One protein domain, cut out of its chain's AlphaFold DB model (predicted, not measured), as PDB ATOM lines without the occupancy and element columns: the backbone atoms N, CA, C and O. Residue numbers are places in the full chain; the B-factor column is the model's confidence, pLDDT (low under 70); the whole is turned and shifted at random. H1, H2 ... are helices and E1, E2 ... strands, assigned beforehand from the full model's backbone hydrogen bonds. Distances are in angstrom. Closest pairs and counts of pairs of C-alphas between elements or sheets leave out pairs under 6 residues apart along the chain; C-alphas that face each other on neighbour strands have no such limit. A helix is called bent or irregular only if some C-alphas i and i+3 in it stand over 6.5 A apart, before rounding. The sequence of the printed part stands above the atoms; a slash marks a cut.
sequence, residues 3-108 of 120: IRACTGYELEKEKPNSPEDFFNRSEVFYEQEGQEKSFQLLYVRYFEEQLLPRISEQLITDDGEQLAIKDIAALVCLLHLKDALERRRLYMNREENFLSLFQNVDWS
ATOM      1  N   ILE A   3      45.594  89.776  63.007       90.94
ATOM      2  CA  ILE A   3      45.515  90.608  61.803       90.94
ATOM      3  C   ILE A   3      45.624  89.709  60.567       90.94
ATOM      4  O   ILE A   3      46.459  88.805  60.523       90.94
ATOM      5  N   ARG A   4      44.734  89.932  59.601       90.44
ATOM      6  CA  ARG A   4      44.632  89.195  58.337       90.44
ATOM      7  C   ARG A   4      45.143  90.020  57.163       90.44
ATOM      8  O   ARG A   4      45.860  89.482  56.335       90.44
ATOM      9  N   ALA A   5      44.787  91.302  57.104       90.44
ATOM     10  CA  ALA A   5      45.197  92.207  56.034       90.44
ATOM     11  C   ALA A   5      45.273  93.654  56.533       90.44
ATOM     12  O   ALA A   5      44.479  94.050  57.385       90.44
ATOM     13  N   CYS A   6      46.194  94.435  55.971       91.88
ATOM     14  CA  CYS A   6      46.307  95.880  56.158       91.88
ATOM     15  C   CYS A   6      46.495  96.516  54.782       91.88
ATOM     16  O   CYS A   6      47.336  96.049  54.014       91.88
ATOM     17  N   THR A   7      45.714  97.539  54.454       92.38
ATOM     18  CA  THR A   7      45.803  98.222  53.160       92.38
ATOM     19  C   THR A   7      45.375  99.674  53.284       92.38
ATOM     20  O   THR A   7      44.452 100.001  54.030       92.38
ATOM     21  N   GLY A   8      46.049 100.551  52.558       90.81
ATOM     22  CA  GLY A   8      45.777 101.967  52.501       90.81
ATOM     23  C   GLY A   8      45.649 102.444  51.070       90.81
ATOM     24  O   GLY A   8      46.458 102.125  50.201       90.81
ATOM     25  N   TYR A   9      44.652 103.278  50.827       89.56
ATOM     26  CA  TYR A   9      44.457 103.906  49.535       89.56
ATOM     27  C   TYR A   9      44.135 105.380  49.679       89.56
ATOM     28  O   TYR A   9      43.536 105.861  50.645       89.56
ATOM     29  N   GLU A  10      44.595 106.098  48.675       88.25
ATOM     30  CA  GLU A  10      44.316 107.501  48.469       88.25
ATOM     31  C   GLU A  10      42.901 107.598  47.914       88.25
ATOM     32  O   GLU A  10      42.568 106.908  46.952       88.25
ATOM     33  N   LEU A  11      42.043 108.397  48.548       83.88
ATOM     34  CA  LEU A  11      40.734 108.644  47.969       83.88
ATOM     35  C   LEU A  11      40.895 109.582  46.775       83.88
ATOM     36  O   LEU A  11      41.614 110.582  46.834       83.88
ATOM     37  N   GLU A  12      40.229 109.232  45.682       71.31
ATOM     38  CA  GLU A  12      40.146 110.044  44.476       71.31
ATOM     39  C   GLU A  12      38.761 110.699  44.412       71.31
ATOM     40  O   GLU A  12      37.766 110.140  44.881       71.31
ATOM     41  N   LYS A  13      38.683 111.911  43.851       64.06
ATOM     42  CA  LYS A  13      37.410 112.628  43.694       64.06
ATOM     43  C   LYS A  13      36.442 111.820  42.832       64.06
ATOM     44  O   LYS A  13      36.608 111.753  41.620       64.06
ATOM     45  N   GLU A  14      35.348 111.356  43.429       60.22
ATOM     46  CA  GLU A  14      34.165 110.931  42.668       60.22
ATOM     47  C   GLU A  14      33.328 112.135  42.189       60.22
ATOM     48  O   GLU A  14      32.588 112.036  41.209       60.22
ATOM     49  N   LYS A  15      33.439 113.301  42.852       57.84
ATOM     50  CA  LYS A  15      32.708 114.533  42.506       57.84
ATOM     51  C   LYS A  15      33.608 115.777  42.545       57.84
ATOM     52  O   LYS A  15      34.408 115.917  43.467       57.84
ATOM     53  N   PRO A  16      33.431 116.739  41.617       53.91
ATOM     54  CA  PRO A  16      34.313 117.904  41.468       53.91
ATOM     55  C   PRO A  16      34.350 118.852  42.682       53.91
ATOM     56  O   PRO A  16      35.327 119.579  42.845       53.91
ATOM     57  N   ASN A  17      33.335 118.815  43.556       58.38
ATOM     58  CA  ASN A  17      33.187 119.743  44.687       58.38
ATOM     59  C   ASN A  17      33.380 119.089  46.068       58.38
ATOM     60  O   ASN A  17      33.135 119.740  47.083       58.38
ATOM     61  N   SER A  18      33.776 117.815  46.126       58.97
ATOM     62  CA  SER A  18      34.043 117.142  47.399       58.97
ATOM     63  C   SER A  18      35.515 117.292  47.791       58.97
ATOM     64  O   SER A  18      36.373 117.059  46.942       58.97
ATOM     65  N   PRO A  19      35.836 117.580  49.067       66.19
ATOM     66  CA  PRO A  19      37.207 117.555  49.585       66.19
ATOM     67  C   PRO A  19      37.734 116.122  49.803       66.19
ATOM     68  O   PRO A  19      38.674 115.922  50.563       66.19
ATOM     69  N   GLU A  20      37.096 115.110  49.210       70.88
ATOM     70  CA  GLU A  20      37.399 113.691  49.437       70.88
ATOM     71  C   GLU A  20      38.790 113.298  48.918       70.88
ATOM     72  O   GLU A  20      39.405 112.407  49.492       70.88
ATOM     73  N   ASP A  21      39.339 114.016  47.932       77.38
ATOM     74  CA  ASP A  21      40.721 113.842  47.457       77.38
ATOM     75  C   ASP A  21      41.784 114.125  48.512       77.38
ATOM     76  O   ASP A  21      42.894 113.604  48.434       77.38
ATOM     77  N   PHE A  22      41.465 114.948  49.509       84.12
ATOM     78  CA  PHE A  22      42.413 115.281  50.564       84.12
ATOM     79  C   PHE A  22      42.499 114.200  51.634       84.12
ATOM     80  O   PHE A  22      43.218 114.391  52.612       84.12
ATOM     81  N   PHE A  23      41.781 113.084  51.490       89.00
ATOM     82  CA  PHE A  23      41.752 112.023  52.481       89.00
ATOM     83  C   PHE A  23      42.465 110.762  52.003       89.00
ATOM     84  O   PHE A  23      42.421 110.371  50.837       89.00
ATOM     85  N   ASN A  24      43.080 110.092  52.967       92.50
ATOM     86  CA  ASN A  24      43.535 108.723  52.844       92.50
ATOM     87  C   ASN A  24      42.622 107.832  53.669       92.50
ATOM     88  O   ASN A  24      42.205 108.190  54.779       92.50
ATOM     89  N   ARG A  25      42.347 106.644  53.137       93.38
ATOM     90  CA  ARG A  25      41.684 105.580  53.872       93.38
ATOM     91  C   ARG A  25      42.676 104.466  54.149       93.38
ATOM     92  O   ARG A  25      43.360 104.001  53.250       93.38
ATOM     93  N   SER A  26      42.722 104.046  55.401       94.00
ATOM     94  CA  SER A  26      43.467 102.889  55.871       94.00
ATOM     95  C   SER A  26      42.475 101.859  56.394       94.00
ATOM     96  O   SER A  26      41.535 102.212  57.105       94.00
ATOM     97  N   GLU A  27      42.661 100.596  56.046       93.81
ATOM     98  CA  GLU A  27      41.797  99.494  56.441       93.81
ATOM     99  C   GLU A  27      42.624  98.346  57.004       93.81
ATOM    100  O   GLU A  27      43.635  97.937  56.432       93.81
ATOM    101  N   VAL A  28      42.162  97.798  58.123       93.00
ATOM    102  CA  VAL A  28      42.729  96.599  58.732       93.00
ATOM    103  C   VAL A  28      41.635  95.561  58.928       93.00
ATOM    104  O   VAL A  28      40.579  95.838  59.498       93.00
ATOM    105  N   PHE A  29      41.898  94.350  58.455       91.94
ATOM    106  CA  PHE A  29      41.041  93.184  58.605       91.94
ATOM    107  C   PHE A  29      41.658  92.279  59.658       91.94
ATOM    108  O   PHE A  29      42.849  91.965  59.599       91.94
ATOM    109  N   TYR A  30      40.869  91.864  60.639       91.38
ATOM    110  CA  TYR A  30      41.345  91.068  61.756       91.38
ATOM    111  C   TYR A  30      40.278  90.105  62.261       91.38
ATOM    112  O   TYR A  30      39.082  90.332  62.133       91.38
ATOM    113  N   GLU A  31      40.728  89.017  62.867       89.94
ATOM    114  CA  GLU A  31      39.875  88.026  63.504       89.94
ATOM    115  C   GLU A  31      39.949  88.186  65.027       89.94
ATOM    116  O   GLU A  31      41.033  88.252  65.630       89.94
ATOM    117  N   GLN A  32      38.785  88.251  65.662       86.06
ATOM    118  CA  GLN A  32      38.646  88.309  67.111       86.06
ATOM    119  C   GLN A  32      37.490  87.409  67.538       86.06
ATOM    120  O   GLN A  32      36.385  87.541  67.024       86.06
ATOM    121  N   GLU A  33      37.758  86.491  68.472       85.88
ATOM    122  CA  GLU A  33      36.750  85.564  69.019       85.88
ATOM    123  C   GLU A  33      36.050  84.723  67.933       85.88
ATOM    124  O   GLU A  33      34.861  84.432  68.015       85.88
ATOM    125  N   GLY A  34      36.794  84.347  66.885       85.75
ATOM    126  CA  GLY A  34      36.272  83.580  65.749       85.75
ATOM    127  C   GLY A  34      35.417  84.389  64.769       85.75
ATOM    128  O   GLY A  34      34.861  83.804  63.845       85.75
ATOM    129  N   GLN A  35      35.309  85.711  64.944       86.88
ATOM    130  CA  GLN A  35      34.594  86.603  64.031       86.88
ATOM    131  C   GLN A  35      35.566  87.466  63.228       86.88
ATOM    132  O   GLN A  35      36.489  88.071  63.781       86.88
ATOM    133  N   GLU A  36      35.313  87.556  61.927       89.81
ATOM    134  CA  GLU A  36      36.001  88.478  61.032       89.81
ATOM    135  C   GLU A  36      35.475  89.899  61.245       89.81
ATOM    136  O   GLU A  36      34.273  90.167  61.193       89.81
ATOM    137  N   LYS A  37      36.397  90.821  61.505       90.50
ATOM    138  CA  LYS A  37      36.129  92.238  61.707       90.50
ATOM    139  C   LYS A  37      37.026  93.063  60.797       90.50
ATOM    140  O   LYS A  37      38.120  92.651  60.414       90.50
ATOM    141  N   SER A  38      36.560  94.261  60.485       90.62
ATOM    142  CA  SER A  38      37.351  95.276  59.809       90.62
ATOM    143  C   SER A  38      37.271  96.591  60.568       90.62
ATOM    144  O   SER A  38      36.247  96.922  61.176       90.62
ATOM    145  N   PHE A  39      38.377  97.322  60.552       91.94
ATOM    146  CA  PHE A  39      38.464  98.676  61.065       91.94
ATOM    147  C   PHE A  39      38.986  99.596  59.970       91.94
ATOM    148  O   PHE A  39      39.987  99.300  59.318       91.94
ATOM    149  N   GLN A  40      38.292 100.713  59.783       92.88
ATOM    150  CA  GLN A  40      38.619 101.711  58.774       92.88
ATOM    151  C   GLN A  40      39.007 103.021  59.453       92.88
ATOM    152  O   GLN A  40      38.237 103.565  60.245       92.88
ATOM    153  N   LEU A  41      40.164 103.564  59.104       92.62
ATOM    154  CA  LEU A  41      40.599 104.895  59.500       92.62
ATOM    155  C   LEU A  41      40.595 105.811  58.278       92.62
ATOM    156  O   LEU A  41      41.276 105.544  57.291       92.62
ATOM    157  N   LEU A  42      39.854 106.910  58.365       92.81
ATOM    158  CA  LEU A  42      39.851 107.964  57.362       92.81
ATOM    159  C   LEU A  42      40.483 109.223  57.952       92.81
ATOM    160  O   LEU A  42      40.037 109.698  58.997       92.81
ATOM    161  N   TYR A  43      41.504 109.762  57.296       93.31
ATOM    162  CA  TYR A  43      42.248 110.920  57.790       93.31
ATOM    163  C   TYR A  43      42.767 111.789  56.641       93.31
ATOM    164  O   TYR A  43      42.792 111.354  55.493       93.31
ATOM    165  N   VAL A  44      43.140 113.036  56.934       92.00
ATOM    166  CA  VAL A  44      43.621 113.985  55.916       92.00
ATOM    167  C   VAL A  44      45.041 113.607  55.482       92.00
ATOM    168  O   VAL A  44      45.934 113.506  56.319       92.00
ATOM    169  N   ARG A  45      45.268 113.457  54.173       90.31
ATOM    170  CA  ARG A  45      46.550 113.077  53.553       90.31
ATOM    171  C   ARG A  45      47.705 113.978  53.983       90.31
ATOM    172  O   ARG A  45      48.778 113.480  54.294       90.31
ATOM    173  N   TYR A  46      47.459 115.283  54.090       90.50
ATOM    174  CA  TYR A  46      48.445 116.268  54.552       90.50
ATOM    175  C   TYR A  46      49.078 115.909  55.910       90.50
ATOM    176  O   TYR A  46      50.227 116.255  56.180       90.50
ATOM    177  N   PHE A  47      48.368 115.174  56.772       93.25
ATOM    178  CA  PHE A  47      48.916 114.760  58.062       93.25
ATOM    179  C   PHE A  47      50.090 113.782  57.915       93.25
ATOM    180  O   PHE A  47      50.960 113.762  58.786       93.25
ATOM    181  N   GLU A  48      50.160 113.004  56.826       91.88
ATOM    182  CA  GLU A  48      51.326 112.156  56.543       91.88
ATOM    183  C   GLU A  48      52.583 113.004  56.345       91.88
ATOM    184  O   GLU A  48      53.634 112.648  56.867       91.88
ATOM    185  N   GLU A  49      52.482 114.152  55.669       91.19
ATOM    186  CA  GLU A  49      53.621 115.050  55.430       91.19
ATOM    187  C   GLU A  49      54.189 115.614  56.737       91.19
ATOM    188  O   GLU A  49      55.404 115.724  56.894       91.19
ATOM    189  N   GLN A  50      53.319 115.908  57.708       91.75
ATOM    190  CA  GLN A  50      53.726 116.365  59.042       91.75
ATOM    191  C   GLN A  50      54.296 115.235  59.907       91.75
ATOM    192  O   GLN A  50      55.127 115.467  60.791       91.75
ATOM    193  N   LEU A  51      53.846 114.002  59.666       90.75
ATOM    194  CA  LEU A  51      54.254 112.826  60.421       90.75
ATOM    195  C   LEU A  51      55.582 112.242  59.920       90.75
ATOM    196  O   LEU A  51      56.421 111.869  60.737       90.75
ATOM    197  N   LEU A  52      55.796 112.200  58.602       90.50
ATOM    198  CA  LEU A  52      56.994 111.665  57.947       90.50
ATOM    199  C   LEU A  52      58.321 112.085  58.599       90.50
ATOM    200  O   LEU A  52      59.097 111.190  58.929       90.50
ATOM    201  N   PRO A  53      58.608 113.377  58.862       90.50
ATOM    202  CA  PRO A  53      59.877 113.775  59.476       90.50
ATOM    203  C   PRO A  53      60.076 113.233  60.899       90.50
ATOM    204  O   PRO A  53      61.197 113.246  61.398       90.50
ATOM    205  N   ARG A  54      59.012 112.767  61.568       88.81
ATOM    206  CA  ARG A  54      59.070 112.214  62.929       88.81
ATOM    207  C   ARG A  54      59.293 110.706  62.955       88.81
ATOM    208  O   ARG A  54      59.805 110.213  63.952       88.81
ATOM    209  N   ILE A  55      58.869 109.994  61.906       90.19
ATOM    210  CA  ILE A  55      58.816 108.523  61.903       90.19
ATOM    211  C   ILE A  55      59.476 107.856  60.693       90.19
ATOM    212  O   ILE A  55      59.422 106.635  60.572       90.19
ATOM    213  N   SER A  56      60.090 108.628  59.794       88.31
ATOM    214  CA  SER A  56      60.676 108.141  58.537       88.31
ATOM    215  C   SER A  56      61.605 106.942  58.729       88.31
ATOM    216  O   SER A  56      61.476 105.953  58.014       88.31
ATOM    217  N   GLU A  57      62.484 106.978  59.732       88.56
ATOM    218  CA  GLU A  57      63.389 105.866  60.047       88.56
ATOM    219  C   GLU A  57      62.639 104.632  60.574       88.56
ATOM    220  O   GLU A  57      63.011 103.492  60.294       88.56
ATOM    221  N   GLN A  58      61.545 104.830  61.316       90.44
ATOM    222  CA  GLN A  58      60.750 103.723  61.845       90.44
ATOM    223  C   GLN A  58      59.864 103.063  60.785       90.44
ATOM    224  O   GLN A  58      59.531 101.890  60.940       90.44
ATOM    225  N   LEU A  59      59.545 103.762  59.695       89.75
ATOM    226  CA  LEU A  59      58.822 103.201  58.553       89.75
ATOM    227  C   LEU A  59      59.669 102.225  57.722       89.75
ATOM    228  O   LEU A  59      59.115 101.512  56.895       89.75
ATOM    229  N   ILE A  60      60.983 102.147  57.933       91.12
ATOM    230  CA  ILE A  60      61.853 101.223  57.194       91.12
ATOM    231  C   ILE A  60      61.921  99.889  57.942       91.12
ATOM    232  O   ILE A  60      62.294  99.823  59.117       91.12
ATOM    233  N   THR A  61      61.519  98.804  57.286       87.06
ATOM    234  CA  THR A  61      61.644  97.444  57.826       87.06
ATOM    235  C   THR A  61      63.100  96.969  57.823       87.06
ATOM    236  O   THR A  61      63.948  97.531  57.140       87.06
ATOM    237  N   ASP A  62      63.388  95.902  58.570       85.00
ATOM    238  CA  ASP A  62      64.730  95.294  58.623       85.00
ATOM    239  C   ASP A  62      65.219  94.799  57.243       85.00
ATOM    240  O   ASP A  62      66.409  94.822  56.958       85.00
ATOM    241  N   ASP A  63      64.286  94.437  56.352       84.75
ATOM    242  CA  ASP A  63      64.573  94.025  54.970       84.75
ATOM    243  C   ASP A  63      64.726  95.217  54.000       84.75
ATOM    244  O   ASP A  63      64.869  95.026  52.795       84.75
ATOM    245  N   GLY A  64      64.654  96.457  54.497       84.56
ATOM    246  CA  GLY A  64      64.744  97.677  53.689       84.56
ATOM    247  C   GLY A  64      63.451  98.077  52.968       84.56
ATOM    248  O   GLY A  64      63.448  99.067  52.239       84.56
ATOM    249  N   GLU A  65      62.339  97.360  53.168       88.19
ATOM    250  CA  GLU A  65      61.025  97.765  52.648       88.19
ATOM    251  C   GLU A  65      60.520  99.003  53.403       88.19
ATOM    252  O   GLU A  65      60.510  99.016  54.637       88.19
ATOM    253  N   GLN A  66      60.085 100.026  52.665       88.94
ATOM    254  CA  GLN A  66      59.480 101.230  53.227       88.94
ATOM    255  C   GLN A  66      57.968 101.035  53.395       88.94
ATOM    256  O   GLN A  66      57.241 100.845  52.422       88.94
ATOM    257  N   LEU A  67      57.496 101.124  54.635       89.81
ATOM    258  CA  LEU A  67      56.079 101.085  54.980       89.81
ATOM    259  C   LEU A  67      55.403 102.398  54.590       89.81
ATOM    260  O   LEU A  67      55.872 103.479  54.954       89.81
ATOM    261  N   ALA A  68      54.261 102.315  53.908       91.81
ATOM    262  CA  ALA A  68      53.425 103.485  53.685       91.81
ATOM    263  C   ALA A  68      52.560 103.755  54.923       91.81
ATOM    264  O   ALA A  68      51.932 102.842  55.463       91.81
ATOM    265  N   ILE A  69      52.479 105.018  55.353       92.75
ATOM    266  CA  ILE A  69      51.682 105.424  56.521       92.75
ATOM    267  C   ILE A  69      50.213 105.022  56.326       92.75
ATOM    268  O   ILE A  69      49.631 104.401  57.215       92.75
ATOM    269  N   LYS A  70      49.634 105.270  55.144       92.75
ATOM    270  CA  LYS A  70      48.289 104.799  54.771       92.75
ATOM    271  C   LYS A  70      48.044 103.308  54.967       92.75
ATOM    272  O   LYS A  70      46.929 102.956  55.333       92.75
ATOM    273  N   ASP A  71      49.034 102.442  54.793       92.44
ATOM    274  CA  ASP A  71      48.830 100.999  54.956       92.44
ATOM    275  C   ASP A  71      48.797 100.580  56.432       92.44
ATOM    276  O   ASP A  71      48.105  99.633  56.801       92.44
ATOM    277  N   ILE A  72      49.513 101.303  57.295       92.75
ATOM    278  CA  ILE A  72      49.678 100.948  58.712       92.75
ATOM    279  C   ILE A  72      48.853 101.812  59.672       92.75
ATOM    280  O   ILE A  72      48.719 101.452  60.838       92.75
ATOM    281  N   ALA A  73      48.291 102.940  59.234       93.25
ATOM    282  CA  ALA A  73      47.629 103.893  60.125       93.25
ATOM    283  C   ALA A  73      46.423 103.285  60.866       93.25
ATOM    284  O   ALA A  73      46.272 103.484  62.073       93.25
ATOM    285  N   ALA A  74      45.589 102.491  60.184       92.94
ATOM    286  CA  ALA A  74      44.479 101.774  60.810       92.94
ATOM    287  C   ALA A  74      44.966 100.716  61.808       92.94
ATOM    288  O   ALA A  74      44.364 100.563  62.870       92.94
ATOM    289  N   LEU A  75      46.073 100.031  61.504       91.81
ATOM    290  CA  LEU A  75      46.700  99.073  62.413       91.81
ATOM    291  C   LEU A  75      47.216  99.771  63.679       91.81
ATOM    292  O   LEU A  75      46.890  99.346  64.781       91.81
ATOM    293  N   VAL A  76      47.968 100.863  63.530       91.50
ATOM    294  CA  VAL A  76      48.475 101.665  64.655       91.50
ATOM    295  C   VAL A  76      47.323 102.157  65.529       91.50
ATOM    296  O   VAL A  76      47.356 102.005  66.748       91.50
ATOM    297  N   CYS A  77      46.265 102.673  64.906       90.38
ATOM    298  CA  CYS A  77      45.062 103.097  65.607       90.38
ATOM    299  C   CYS A  77      44.410 101.946  66.388       90.38
ATOM    300  O   CYS A  77      44.019 102.139  67.536       90.38
ATOM    301  N   LEU A  78      44.315 100.752  65.797       88.38
ATOM    302  CA  LEU A  78      43.742  99.563  66.433       88.38
ATOM    303  C   LEU A  78      44.574  99.079  67.631       88.38
ATOM    304  O   LEU A  78      44.017  98.636  68.633       88.38
ATOM    305  N   LEU A  79      45.904  99.162  67.533       85.88
ATOM    306  CA  LEU A  79      46.824  98.772  68.604       85.88
ATOM    307  C   LEU A  79      46.827  99.784  69.758       85.88
ATOM    308  O   LEU A  79      46.933  99.389  70.920       85.88
ATOM    309  N   HIS A  80      46.693 101.076  69.449       82.75
ATOM    310  CA  HIS A  80      46.758 102.152  70.436       82.75
ATOM    311  C   HIS A  80      45.409 102.425  71.122       82.75
ATOM    312  O   HIS A  80      45.352 102.671  72.327       82.75
ATOM    313  N   LEU A  81      44.298 102.356  70.381       77.12
ATOM    314  CA  LEU A  81      42.960 102.663  70.883       77.12
ATOM    315  C   LEU A  81      42.137 101.383  71.041       77.12
ATOM    316  O   LEU A  81      41.528 100.902  70.092       77.12
ATOM    317  N   LYS A  82      42.018 100.877  72.274       69.69
ATOM    318  CA  LYS A  82      41.112  99.747  72.571       69.69
ATOM    319  C   LYS A  82      39.648 100.056  72.223       69.69
ATOM    320  O   LYS A  82      38.933  99.156  71.803       69.69
ATOM    321  N   ASP A  83      39.233 101.322  72.313       66.94
ATOM    322  CA  ASP A  83      37.900 101.814  71.907       66.94
ATOM    323  C   ASP A  83      37.665 101.681  70.386       66.94
ATOM    324  O   ASP A  83      36.535 101.548  69.920       66.94
ATOM    325  N   ALA A  84      38.738 101.658  69.581       62.41
ATOM    326  CA  ALA A  84      38.640 101.420  68.142       62.41
ATOM    327  C   ALA A  84      38.188  99.985  67.818       62.41
ATOM    328  O   ALA A  84      37.683  99.750  66.726       62.41
ATOM    329  N   LEU A  85      38.287  99.040  68.762       65.25
ATOM    330  CA  LEU A  85      37.737  97.686  68.606       65.25
ATOM    331  C   LEU A  85      36.201  97.667  68.661       65.25
ATOM    332  O   LEU A  85      35.579  96.745  68.133       65.25
ATOM    333  N   GLU A  86      35.586  98.676  69.286       70.94
ATOM    334  CA  GLU A  86      34.127  98.809  69.374       70.94
ATOM    335  C   GLU A  86      33.537  99.526  68.150       70.94
ATOM    336  O   GLU A  86      32.357  99.369  67.826       70.94
ATOM    337  N   ARG A  87      34.358 100.290  67.418       76.44
ATOM    338  CA  ARG A  87      33.934 101.109  66.275       76.44
ATOM    339  C   ARG A  87      34.424 100.495  64.971       76.44
ATOM    340  O   ARG A  87      35.598 100.220  64.818       76.44
ATOM    341  N   ARG A  88      33.557 100.356  63.964       81.50
ATOM    342  CA  ARG A  88      33.972  99.857  62.631       81.50
ATOM    343  C   ARG A  88      34.765 100.878  61.810       81.50
ATOM    344  O   ARG A  88      35.528 100.504  60.926       81.50
ATOM    345  N   ARG A  89      34.551 102.171  62.068       88.69
ATOM    346  CA  ARG A  89      35.194 103.269  61.342       88.69
ATOM    347  C   ARG A  89      35.540 104.421  62.273       88.69
ATOM    348  O   ARG A  89      34.738 104.767  63.143       88.69
ATOM    349  N   LEU A  90      36.682 105.049  62.036       88.88
ATOM    350  CA  LEU A  90      37.122 106.256  62.716       88.88
ATOM    351  C   LEU A  90      37.492 107.320  61.689       88.88
ATOM    352  O   LEU A  90      38.162 107.046  60.697       88.88
ATOM    353  N   TYR A  91      37.039 108.542  61.943       89.62
ATOM    354  CA  TYR A  91      37.357 109.702  61.128       89.62
ATOM    355  C   TYR A  91      38.210 110.670  61.937       89.62
ATOM    356  O   TYR A  91      37.808 111.089  63.024       89.62
ATOM    357  N   MET A  92      39.374 111.023  61.403       88.62
ATOM    358  CA  MET A  92      40.299 111.973  62.003       88.62
ATOM    359  C   MET A  92      40.510 113.162  61.076       88.62
ATOM    360  O   MET A  92      41.256 113.104  60.105       88.62
ATOM    361  N   ASN A  93      39.873 114.277  61.419       88.25
ATOM    362  CA  ASN A  93      40.051 115.563  60.746       88.25
ATOM    363  C   ASN A  93      40.965 116.531  61.501       88.25
ATOM    364  O   ASN A  93      41.089 117.682  61.096       88.25
ATOM    365  N   ARG A  94      41.562 116.098  62.615       90.62
ATOM    366  CA  ARG A  94      42.487 116.911  63.402       90.62
ATOM    367  C   ARG A  94      43.877 116.307  63.380       90.62
ATOM    368  O   ARG A  94      44.047 115.149  63.753       90.62
ATOM    369  N   GLU A  95      44.844 117.130  62.994       91.12
ATOM    370  CA  GLU A  95      46.253 116.758  62.912       91.12
ATOM    371  C   GLU A  95      46.783 116.269  64.265       91.12
ATOM    372  O   GLU A  95      47.371 115.197  64.338       91.12
ATOM    373  N   GLU A  96      46.497 117.000  65.348       90.50
ATOM    374  CA  GLU A  96      46.929 116.658  66.712       90.50
ATOM    375  C   GLU A  96      46.535 115.225  67.110       90.50
ATOM    376  O   GLU A  96      47.362 114.477  67.631       90.50
ATOM    377  N   ASN A  97      45.306 114.809  66.788       88.94
ATOM    378  CA  ASN A  97      44.795 113.478  67.105       88.94
ATOM    379  C   ASN A  97      45.514 112.409  66.285       88.94
ATOM    380  O   ASN A  97      45.878 111.367  66.823       88.94
ATOM    381  N   PHE A  98      45.737 112.681  64.996       91.25
ATOM    382  CA  PHE A  98      46.435 111.762  64.106       91.25
ATOM    383  C   PHE A  98      47.899 111.596  64.513       91.25
ATOM    384  O   PHE A  98      48.354 110.473  64.692       91.25
ATOM    385  N   LEU A  99      48.626 112.693  64.737       90.75
ATOM    386  CA  LEU A  99      50.025 112.646  65.163       90.75
ATOM    387  C   LEU A  99      50.184 111.949  66.519       90.75
ATOM    388  O   LEU A  99      51.160 111.227  66.717       90.75
ATOM    389  N   SER A 100      49.224 112.130  67.429       89.75
ATOM    390  CA  SER A 100      49.233 111.480  68.744       89.75
ATOM    391  C   SER A 100      49.091 109.959  68.660       89.75
ATOM    392  O   SER A 100      49.659 109.273  69.501       89.75
ATOM    393  N   LEU A 101      48.429 109.407  67.629       87.25
ATOM    394  CA  LEU A 101      48.370 107.949  67.425       87.25
ATOM    395  C   LEU A 101      49.757 107.321  67.289       87.25
ATOM    396  O   LEU A 101      49.961 106.177  67.683       87.25
ATOM    397  N   PHE A 102      50.691 108.069  66.701       89.56
ATOM    398  CA  PHE A 102      52.048 107.609  66.439       89.56
ATOM    399  C   PHE A 102      53.012 107.917  67.593       89.56
ATOM    400  O   PHE A 102      54.175 107.513  67.556       89.56
ATOM    401  N   GLN A 103      52.539 108.591  68.645       84.00
ATOM    402  CA  GLN A 103      53.311 108.812  69.860       84.00
ATOM    403  C   GLN A 103      53.251 107.552  70.731       84.00
ATOM    404  O   GLN A 103      52.189 107.156  71.202       84.00
ATOM    405  N   ASN A 104      54.411 106.938  70.987       81.94
ATOM    406  CA  ASN A 104      54.562 105.684  71.746       81.94
ATOM    407  C   ASN A 104      54.066 104.420  71.020       81.94
ATOM    408  O   ASN A 104      53.594 103.477  71.654       81.94
ATOM    409  N   VAL A 105      54.182 104.384  69.692       87.69
ATOM    410  CA  VAL A 105      53.945 103.157  68.920       87.69
ATOM    411  C   VAL A 105      55.099 102.183  69.102       87.69
ATOM    412  O   VAL A 105      56.264 102.539  68.918       87.69
ATOM    413  N   ASP A 106      54.763 100.928  69.395       89.25
ATOM    414  CA  ASP A 106      55.720  99.831  69.322       89.25
ATOM    415  C   ASP A 106      55.921  99.424  67.854       89.25
ATOM    416  O   ASP A 106      55.200  98.603  67.281       89.25
ATOM    417  N   TRP A 107      56.898 100.060  67.209       89.25
ATOM    418  CA  TRP A 107      57.220  99.819  65.801       89.25
ATOM    419  C   TRP A 107      57.707  98.395  65.526       89.25
ATOM    420  O   TRP A 107      57.583  97.919  64.396       89.25
ATOM    421  N   SER A 108      58.239  97.700  66.534       88.81
ATOM    422  CA  SER A 108      58.635  96.298  66.406       88.81
ATOM    423  C   SER A 108      57.408  95.412  66.199       88.81
ATOM    424  O   SER A 108      57.414  94.558  65.308       88.81
TER     425      SER A 108
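Overview. This is residues 3 to 108 of the 120 residues of an uncharacterized protein of Bacillus sp. OV194 (UniProt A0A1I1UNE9). A twisted sheet of four strands has helix H3 packed slantwise over one face, above E1, E2 and E3, while no helix covers the other face. H2 and H5 begin just past the last residues of E3 and E4, near one end of the sheet, and a long unnamed stretch, residues 56 to 68, folds back from H2 to H3. The printed part has 106 residues with four named strands and five named helices, in the order E1, H1, E2, E3, H2, H3, H4, E4, H5; the class is mixed, helices and strands. The sheet runs E1, E2, E3, E4 and is mixed, with E1 to E2 and E2 to E3 antiparallel and E3 to E4 parallel. The whole is compact, with a radius of gyration of the C-alphas of 13.9 A and spans of 42 by 33 by 25 A.

Along the chain. E1, residues 3 to 10, begins with C-alpha 3 at (45.515, 90.608, 61.803) and is 21.6 A long from first to last C-alpha. H1, residues 19 to 22, is followed directly by E2, residues 23 to 32, 28.0 A long. E3, residues 35 to 44, is 30.0 A long and ends with C-alpha 44 at (43.621, 113.985, 55.916). H2, residues 46 to 55, is 14.9 A long; H3, residues 69 to 80, is 15.1 A long. H2 is irregular, but only just, with C-alphas 50 and 53 6.7 A apart; H3 is irregular, with C-alphas 71 and 74 7.3 A apart. H4, residues 82 to 85, comes before E4, residues 89 to 92, 10.1 A long. H5, residues 95 to 101, is also 10.1 A long and ends with C-alpha 101 at (48.370, 107.949, 67.425).

Arrangement. E1, an edge strand, is the antiparallel neighbour of E2 at 171 degrees, with N 7 and O 27 2.9 A apart, within hydrogen-bond range. E2 and E3 form a hairpin, antiparallel at 162 degrees, with N 28 and O 39 2.9 A apart. E3 and E4, the other edge strand, are parallel at 18 degrees, with N 90 and O 40 2.8 A apart. They belong to a strand-helix-strand unit, two parallel neighbour strands with H2, H3 and H4 between them along the chain. H3 on one face of the sheet makes two layers; its height over the sheet is 7.4 A, and on the local plane its line and that of E1 stand at 47 degrees, slantwise to the strands. The closest C-alphas of E1 and H3, those of Gly 8 and Asp 71, are 4.0 A apart. H1, H2, H4 and H5 only graze the sheet. H2 and H5 touch at a steep tilt of 43 degrees, the same way, the closest C-alphas being those of Phe 47 and Glu 95, 5.9 A apart. H3, with residues 76 to 80 alone, only just touches H5, with 3 pairs of C-alphas within 8 A, the closest those of Cys 77 and Leu 101 at 6.1 A. H3 and H4 touch only at the corner, and only just, with 3 such pairs; the C-alphas of Leu 78 and Ala 84 are closest, at 5.7 A. H1 and H5 are apart. In H5 every O i to N i+4 pair is within hydrogen-bond range, in H2 4 of 6 and in H3 6 of 8; H1 and H4 are too short for such a pair.

Size, cuts and confidence. The two C-alphas farthest apart are those of Pro 16, in the short link from E1 to H1, and Glu 33, between E2 and E3, at 42.6 A. The printed part has no cut. The link from H2 to H3, 13 residues, is long. The mean pLDDT of the printed part is 86.0; residues 13 to 19 and 82 to 85 are under 70.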